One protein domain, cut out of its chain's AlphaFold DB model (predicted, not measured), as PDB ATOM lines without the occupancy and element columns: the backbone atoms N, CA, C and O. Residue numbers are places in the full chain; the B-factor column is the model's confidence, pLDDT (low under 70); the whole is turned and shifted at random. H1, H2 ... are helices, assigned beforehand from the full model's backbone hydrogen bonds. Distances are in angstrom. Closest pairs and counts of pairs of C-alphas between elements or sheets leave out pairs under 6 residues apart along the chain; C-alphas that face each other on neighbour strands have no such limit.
ATOM      1  N   ALA A  32      83.678  56.528  14.324       93.75
ATOM      2  CA  ALA A  32      84.619  55.655  13.626       93.75
ATOM      3  C   ALA A  32      84.101  54.211  13.519       93.75
ATOM      4  O   ALA A  32      84.204  53.601  12.454       93.75
ATOM      5  N   LYS A  33      83.504  53.674  14.594       94.38
ATOM      6  CA  LYS A  33      82.904  52.333  14.572       94.38
ATOM      7  C   LYS A  33      81.724  52.277  13.602       94.38
ATOM      8  O   LYS A  33      81.673  51.371  12.780       94.38
ATOM      9  N   LEU A  34      80.823  53.257  13.646       94.94
ATOM     10  CA  LEU A  34      79.669  53.300  12.744       94.94
ATOM     11  C   LEU A  34      80.082  53.411  11.269       94.94
ATOM     12  O   LEU A  34      79.529  52.698  10.437       94.94
ATOM     13  N   ILE A  35      81.094  54.222  10.943       95.31
ATOM     14  CA  ILE A  35      81.635  54.316   9.573       95.31
ATOM     15  C   ILE A  35      82.198  52.965   9.122       95.31
ATOM     16  O   ILE A  35      81.924  52.526   8.009       95.31
ATOM     17  N   ARG A  36      82.940  52.264   9.991       94.38
ATOM     18  CA  ARG A  36      83.470  50.925   9.686       94.38
ATOM     19  C   ARG A  36      82.364  49.896   9.423       94.38
ATOM     20  O   ARG A  36      82.578  48.982   8.637       94.38
ATOM     21  N   HIS A  37      81.203  50.057  10.057       93.94
ATOM     22  CA  HIS A  37      80.001  49.241   9.833       93.94
ATOM     23  C   HIS A  37      79.112  49.750   8.684       93.94
ATOM     24  O   HIS A  37      78.000  49.265   8.508       93.94
ATOM     25  N   GLY A  38      79.594  50.704   7.879       94.25
ATOM     26  CA  GLY A  38      78.947  51.125   6.634       94.25
ATOM     27  C   GLY A  38      78.039  52.351   6.738       94.25
ATOM     28  O   GLY A  38      77.416  52.724   5.745       94.25
ATOM     29  N   HIS A  39      77.965  53.022   7.891       94.88
ATOM     30  CA  HIS A  39      77.223  54.281   7.983       94.88
ATOM     31  C   HIS A  39      77.959  55.414   7.252       94.88
ATOM     32  O   HIS A  39      79.167  55.607   7.412       94.88
ATOM     33  N   GLN A  40      77.218  56.214   6.485       94.44
ATOM     34  CA  GLN A  40      77.772  57.366   5.774       94.44
ATOM     35  C   GLN A  40      78.153  58.478   6.757       94.44
ATOM     36  O   GLN A  40      77.330  58.912   7.564       94.44
ATOM     37  N   ARG A  41      79.389  58.984   6.655       91.69
ATOM     38  CA  ARG A  41      79.921  60.036   7.542       91.69
ATOM     39  C   ARG A  41      79.033  61.281   7.576       91.69
ATOM     40  O   ARG A  41      78.860  61.864   8.641       91.69
ATOM     41  N   GLU A  42      78.491  61.671   6.429       93.06
ATOM     42  CA  GLU A  42      77.636  62.850   6.262       93.06
ATOM     43  C   GLU A  42      76.301  62.717   7.002       93.06
ATOM     44  O   GLU A  42      75.737  63.716   7.432       93.06
ATOM     45  N   GLN A  43      75.817  61.490   7.215       92.81
ATOM     46  CA  GLN A  43      74.541  61.238   7.885       92.81
ATOM     47  C   GLN A  43      74.662  61.192   9.414       92.81
ATOM     48  O   GLN A  43      73.689  61.451  10.117       92.81
ATOM     49  N   LEU A  44      75.849  60.887   9.946       91.56
ATOM     50  CA  LEU A  44      76.066  60.705  11.387       91.56
ATOM     51  C   LEU A  44      75.721  61.933  12.251       91.56
ATOM     52  O   LEU A  44      75.159  61.728  13.327       91.56
ATOM     53  N   PRO A  45      75.990  63.185  11.827       92.75
ATOM     54  CA  PRO A  45      75.561  64.371  12.569       92.75
ATOM     55  C   PRO A  45      74.038  64.538  12.638       92.75
ATOM     56  O   PRO A  45      73.543  65.207  13.540       92.75
ATOM     57  N   HIS A  46      73.295  63.939  11.702       95.19
ATOM     58  CA  HIS A  46      71.833  64.009  11.653       95.19
ATOM     59  C   HIS A  46      71.153  62.937  12.509       95.19
ATOM     60  O   HIS A  46      69.934  62.960  12.677       95.19
ATOM     61  N   TYR A  47      71.915  61.993  13.061       94.44
ATOM     62  CA  TYR A  47      71.360  60.983  13.944       94.44
ATOM     63  C   TYR A  47      71.113  61.558  15.331       94.44
ATOM     64  O   TYR A  47      71.937  62.255  15.923       94.44
ATOM     65  N   THR A  48      69.976  61.182  15.900       95.50
ATOM     66  CA  THR A  48      69.719  61.424  17.314       95.50
ATOM     67  C   THR A  48      70.714  60.646  18.168       95.50
ATOM     68  O   THR A  48      71.182  59.560  17.808       95.50
ATOM     69  N   ARG A  49      70.970  61.154  19.377       92.56
ATOM     70  CA  ARG A  49      71.776  60.453  20.383       92.56
ATOM     71  C   ARG A  49      71.324  59.002  20.575       92.56
ATOM     72  O   ARG A  49      72.154  58.099  20.628       92.56
ATOM     73  N   ARG A  50      70.008  58.771  20.639       94.56
ATOM     74  CA  ARG A  50      69.448  57.431  20.839       94.56
ATOM     75  C   ARG A  50      69.755  56.493  19.670       94.56
ATOM     76  O   ARG A  50      70.071  55.332  19.907       94.56
ATOM     77  N   GLN A  51      69.681  56.982  18.433       95.44
ATOM     78  CA  GLN A  51      70.043  56.200  17.247       95.44
ATOM     79  C   GLN A  51      71.528  55.837  17.250       95.44
ATOM     80  O   GLN A  51      71.863  54.674  17.041       95.44
ATOM     81  N   LEU A  52      72.410  56.794  17.561       94.56
ATOM     82  CA  LEU A  52      73.851  56.540  17.652       94.56
ATOM     83  C   LEU A  52      74.169  55.445  18.678       94.56
ATOM     84  O   LEU A  52      74.930  54.529  18.380       94.56
ATOM     85  N   GLU A  53      73.543  55.493  19.856       93.62
ATOM     86  CA  GLU A  53      73.708  54.466  20.892       93.62
ATOM     87  C   GLU A  53      73.206  53.085  20.438       93.62
ATOM     88  O   GLU A  53      73.854  52.073  20.712       93.62
ATOM     89  N   LEU A  54      72.062  53.023  19.749       96.44
ATOM     90  CA  LEU A  54      71.494  51.766  19.258       96.44
ATOM     91  C   LEU A  54      72.375  51.125  18.183       96.44
ATOM     92  O   LEU A  54      72.729  49.952  18.315       96.44
ATOM     93  N   TYR A  55      72.776  51.890  17.169       95.75
ATOM     94  CA  TYR A  55      73.631  51.379  16.099       95.75
ATOM     95  C   TYR A  55      75.017  50.996  16.613       95.75
ATOM     96  O   TYR A  55      75.565  49.973  16.214       95.75
ATOM     97  N   PHE A  56      75.564  51.755  17.566       94.81
ATOM     98  CA  PHE A  56      76.845  51.416  18.173       94.81
ATOM     99  C   PHE A  56      76.784  50.077  18.918       94.81
ATOM    100  O   PHE A  56      77.646  49.223  18.722       94.81
ATOM    101  N   ARG A  57      75.730  49.843  19.713       95.06
ATOM    102  CA  ARG A  57      75.525  48.554  20.397       95.06
ATOM    103  C   ARG A  57      75.318  47.402  19.417       95.06
ATOM    104  O   ARG A  57      75.767  46.292  19.682       95.06
ATOM    105  N   GLN A  58      74.624  47.644  18.307       96.06
ATOM    106  CA  GLN A  58      74.455  46.642  17.256       96.06
ATOM    107  C   GLN A  58      75.806  46.269  16.634       96.06
ATOM    108  O   GLN A  58      76.132  45.085  16.571       96.06
ATOM    109  N   ALA A  59      76.616  47.264  16.266       95.25
ATOM    110  CA  ALA A  59      77.968  47.069  15.748       95.25
ATOM    111  C   ALA A  59      78.857  46.270  16.720       95.25
ATOM    112  O   ALA A  59      79.601  45.381  16.310       95.25
ATOM    113  N   GLU A  60      78.748  46.528  18.027       95.06
ATOM    114  CA  GLU A  60      79.469  45.762  19.051       95.06
ATOM    115  C   GLU A  60      79.049  44.299  19.123       95.06
ATOM    116  O   GLU A  60      79.902  43.418  19.236       95.06
ATOM    117  N   ARG A  61      77.745  44.025  19.029       95.06
ATOM    118  CA  ARG A  61      77.233  42.650  19.006       95.06
ATOM    119  C   ARG A  61      77.696  41.901  17.764       95.06
ATOM    120  O   ARG A  61      78.089  40.745  17.885       95.06
ATOM    121  N   GLN A  62      77.688  42.563  16.609       94.19
ATOM    122  CA  GLN A  62      78.173  42.001  15.350       94.19
ATOM    123  C   GLN A  62      79.651  41.602  15.471       94.19
ATOM    124  O   GLN A  62      80.001  40.448  15.258       94.19
ATOM    125  N   GLU A  63      80.510  42.516  15.936       94.75
ATOM    126  CA  GLU A  63      81.943  42.238  16.106       94.75
ATOM    127  C   GLU A  63      82.227  41.135  17.131       94.75
ATOM    128  O   GLU A  63      83.176  40.362  16.969       94.75
ATOM    129  N   ALA A  64      81.436  41.069  18.203       93.38
ATOM    130  CA  ALA A  64      81.552  40.009  19.196       93.38
ATOM    131  C   ALA A  64      81.186  38.644  18.596       93.38
ATOM    132  O   ALA A  64      81.910  37.673  18.822       93.38
ATOM    133  N   ALA A  65      80.114  38.582  17.802       93.88
ATOM    134  CA  ALA A  65      79.699  37.373  17.101       93.88
ATOM    135  C   ALA A  65      80.750  36.929  16.073       93.88
ATOM    136  O   ALA A  65      81.166  35.771  16.093       93.88
ATOM    137  N   ASP A  66      81.266  37.853  15.260       93.75
ATOM    138  CA  ASP A  66      82.312  37.563  14.274       93.75
ATOM    139  C   ASP A  66      83.585  37.034  14.944       93.75
ATOM    140  O   ASP A  66      84.218  36.086  14.476       93.75
ATOM    141  N   ARG A  67      83.972  37.631  16.078       91.44
ATOM    142  CA  ARG A  67      85.129  37.175  16.854       91.44
ATOM    143  C   ARG A  67      84.901  35.785  17.438       91.44
ATOM    144  O   ARG A  67      85.823  34.974  17.410       91.44
ATOM    145  N   ALA A  68      83.706  35.516  17.959       91.06
ATOM    146  CA  ALA A  68      83.350  34.196  18.463       91.06
ATOM    147  C   ALA A  68      83.406  33.145  17.346       91.06
ATOM    148  O   ALA A  68      84.036  32.110  17.545       91.06
ATOM    149  N   GLY A  69      82.854  33.446  16.165       91.50
ATOM    150  CA  GLY A  69      82.935  32.586  14.980       91.50
ATOM    151  C   GLY A  69      84.379  32.234  14.623       91.50
ATOM    152  O   GLY A  69      84.735  31.062  14.606       91.50
ATOM    153  N   ARG A  70      85.260  33.237  14.511       90.69
ATOM    154  CA  ARG A  70      86.692  33.003  14.237       90.69
ATOM    155  C   ARG A  70      87.374  32.126  15.285       90.69
ATOM    156  O   ARG A  70      88.233  31.322  14.944       90.69
ATOM    157  N   ILE A  71      87.034  32.285  16.565       88.56
ATOM    158  CA  ILE A  71      87.586  31.435  17.632       88.56
ATOM    159  C   ILE A  71      87.121  29.988  17.459       88.56
ATOM    160  O   ILE A  71      87.919  29.073  17.664       88.56
ATOM    161  N   VAL A  72      85.855  29.774  17.089       88.31
ATOM    162  CA  VAL A  72      85.334  28.436  16.782       88.31
ATOM    163  C   VAL A  72      86.063  27.848  15.575       88.31
ATOM    164  O   VAL A  72      86.553  26.727  15.684       88.31
ATOM    165  N   ASP A  73      86.237  28.611  14.496       85.38
ATOM    166  CA  ASP A  73      86.940  28.157  13.289       85.38
ATOM    167  C   ASP A  73      88.393  27.770  13.588       85.38
ATOM    168  O   ASP A  73      88.852  26.700  13.193       85.38
ATOM    169  N   ILE A  74      89.116  28.596  14.354       86.88
ATOM    170  CA  ILE A  74      90.494  28.300  14.778       86.88
ATOM    171  C   ILE A  74      90.536  27.026  15.625       86.88
ATOM    172  O   ILE A  74      91.414  26.188  15.436       86.88
ATOM    173  N   ARG A  75      89.592  26.848  16.557       83.38
ATOM    174  CA  ARG A  75      89.517  25.628  17.376       83.38
ATOM    175  C   ARG A  75      89.208  24.393  16.538       83.38
ATOM    176  O   ARG A  75      89.776  23.339  16.809       83.38
ATOM    177  N   ALA A  76      88.337  24.517  15.542       81.69
ATOM    178  CA  ALA A  76      88.029  23.440  14.613       81.69
ATOM    179  C   ALA A  76      89.258  23.077  13.766       81.69
ATOM    180  O   ALA A  76      89.598  21.900  13.666       81.69
ATOM    181  N   ALA A  77      89.973  24.076  13.243       80.88
ATOM    182  CA  ALA A  77      91.192  23.885  12.462       80.88
ATOM    183  C   ALA A  77      92.317  23.223  13.275       80.88
ATOM    184  O   ALA A  77      92.964  22.311  12.780       80.88
ATOM    185  N   LEU A  78      92.507  23.632  14.534       84.69
ATOM    186  CA  LEU A  78      93.511  23.060  15.446       84.69
ATOM    187  C   LEU A  78      93.076  21.734  16.092       84.69
ATOM    188  O   LEU A  78      93.795  21.176  16.925       84.69
ATOM    189  N   SER A  79      91.885  21.229  15.766       84.06
ATOM    190  CA  SER A  79      91.463  19.906  16.209       84.06
ATOM    191  C   SER A  79      92.193  18.822  15.411       84.06
ATOM    192  O   SER A  79      92.550  19.010  14.249       84.06
ATOM    193  N   LYS A  80      92.354  17.631  16.001       76.88
ATOM    194  CA  LYS A  80      92.964  16.477  15.309       76.88
ATOM    195  C   LYS A  80      92.226  16.097  14.019       76.88
ATOM    196  O   LYS A  80      92.806  15.447  13.157       76.88
ATOM    197  N   GLU A  81      90.947  16.444  13.919       76.88
ATOM    198  CA  GLU A  81      90.109  16.199  12.748       76.88
ATOM    199  C   GLU A  81      90.298  17.283  11.678       76.88
ATOM    200  O   GLU A  81      90.435  16.955  10.501       76.88
ATOM    201  N   GLY A  82      90.448  18.546  12.093       73.00
ATOM    202  CA  GLY A  82      90.848  19.653  11.221       73.00
ATOM    203  C   GLY A  82      92.208  19.417  10.561       73.00
ATOM    204  O   GLY A  82      92.323  19.516   9.342       73.00
ATOM    205  N   ASP A  83      93.208  18.978  11.330       76.06
ATOM    206  CA  ASP A  83      94.535  18.623  10.807       76.06
ATOM    207  C   ASP A  83      94.487  17.497   9.759       76.06
ATOM    208  O   ASP A  83      95.254  17.499   8.792       76.06
ATOM    209  N   ARG A  84      93.592  16.514   9.937       78.56
ATOM    210  CA  ARG A  84      93.401  15.414   8.976       78.56
ATOM    211  C   ARG A  84      92.767  15.911   7.680       78.56
ATOM    212  O   ARG A  84      93.241  15.539   6.611       78.56
ATOM    213  N   LEU A  85      91.743  16.762   7.772       78.44
ATOM    214  CA  LEU A  85      91.074  17.358   6.612       78.44
ATOM    215  C   LEU A  85      92.006  18.284   5.821       78.44
ATOM    216  O   LEU A  85      92.043  18.207   4.598       78.44
ATOM    217  N   ILE A  86      92.802  19.113   6.505       80.06
ATOM    218  CA  ILE A  86      93.774  20.005   5.854       80.06
ATOM    219  C   ILE A  86      94.843  19.199   5.106       80.06
ATOM    220  O   ILE A  86      95.225  19.579   4.002       80.06
ATOM    221  N   LYS A  87      95.315  18.079   5.672       79.81
ATOM    222  CA  LYS A  87      96.236  17.171   4.970       79.81
ATOM    223  C   LYS A  87      95.583  16.532   3.743       79.81
ATOM    224  O   LYS A  87      96.173  16.584   2.676       79.81
ATOM    225  N   ALA A  88      94.358  16.025   3.875       81.88
ATOM    226  CA  ALA A  88      93.632  15.383   2.777       81.88
ATOM    227  C   ALA A  88      93.302  16.323   1.600       81.88
ATOM    228  O   ALA A  88      93.118  15.849   0.490       81.88
ATOM    229  N   LEU A  89      93.207  17.637   1.832       81.06
ATOM    230  CA  LEU A  89      93.007  18.642   0.777       81.06
ATOM    231  C   LEU A  89      94.311  19.087   0.093       81.06
ATOM    232  O   LEU A  89      94.258  19.827  -0.889       81.06
ATOM    233  N   ARG A  90      95.469  18.735   0.660       76.94
ATOM    234  CA  ARG A  90      96.792  19.148   0.174       76.94
ATOM    235  C   ARG A  90      97.455  18.088  -0.715       76.94
ATOM    236  O   ARG A  90      98.356  18.455  -1.470       76.94
TER     237      ARG A  90
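AT A GLANCE: This is residues 32 to 90 of the 91 residues of an uncharacterized protein of endosymbiont of Riftia pachyptila (vent Ph05) (UniProt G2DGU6). One long helix, H2, makes the length of this rod, with a short helix, H1, packed on one side of it and a third helix, H3, turned off at its far end to make a corner like an L. After H1 a long link, residues 37 to 48, loops out and folds back to the beginning of H2. The printed part has 59 residues with three named helices, in the order H1, H2, H3, and no named strand; the class is all helix. The whole is extended, with a radius of gyration of the C-alphas of 18.5 A, and spans 54 by 19 by 11 A.

HOW THE PARTS SIT: H1, residues 32 to 36, touches H2, residues 49 to 77, and H2 touches H1 with residues 55 to 59 alone. Their closest C-alphas, those of Leu 34 and Phe 56, are 6.4 A apart. H2 and H3, residues 80 to 88, are close but not clearly touching; their closest C-alphas are those of Ala 76 and Gly 82, 5.8 A apart. The lines of H2 and H3 stand about perpendicular, at 75 degrees. H1 and H3 are apart. In H1, H2 and H3 every backbone O i to N i+4 pair is within hydrogen-bond range.

IN THESE COORDINATES: H1 begins at C-alpha 32, at (84.619, 55.655, 13.626), and is 6.3 A long from first to last C-alpha. H2 begins at C-alpha 49, at (71.776, 60.453, 20.383), and is 42.2 A long. H3 is 12.6 A long and ends at C-alpha 88, at (93.632, 15.383, 2.777).

THE WHOLE: The two C-alphas farthest apart, those of His 46 and Ala 88, are 54.0 A apart. The printed part has no cut. The link from H1 to H2 is long, with 12 residues, and the link from H2 to H3 is tight, with 2. Residues 45 to 51, of which 49 to 51 belong to H2, stand free, as do residues 64 to 72 of H2. The mean pLDDT of the printed part is 89.7, that of H3 is 78, and no printed residue is under 70.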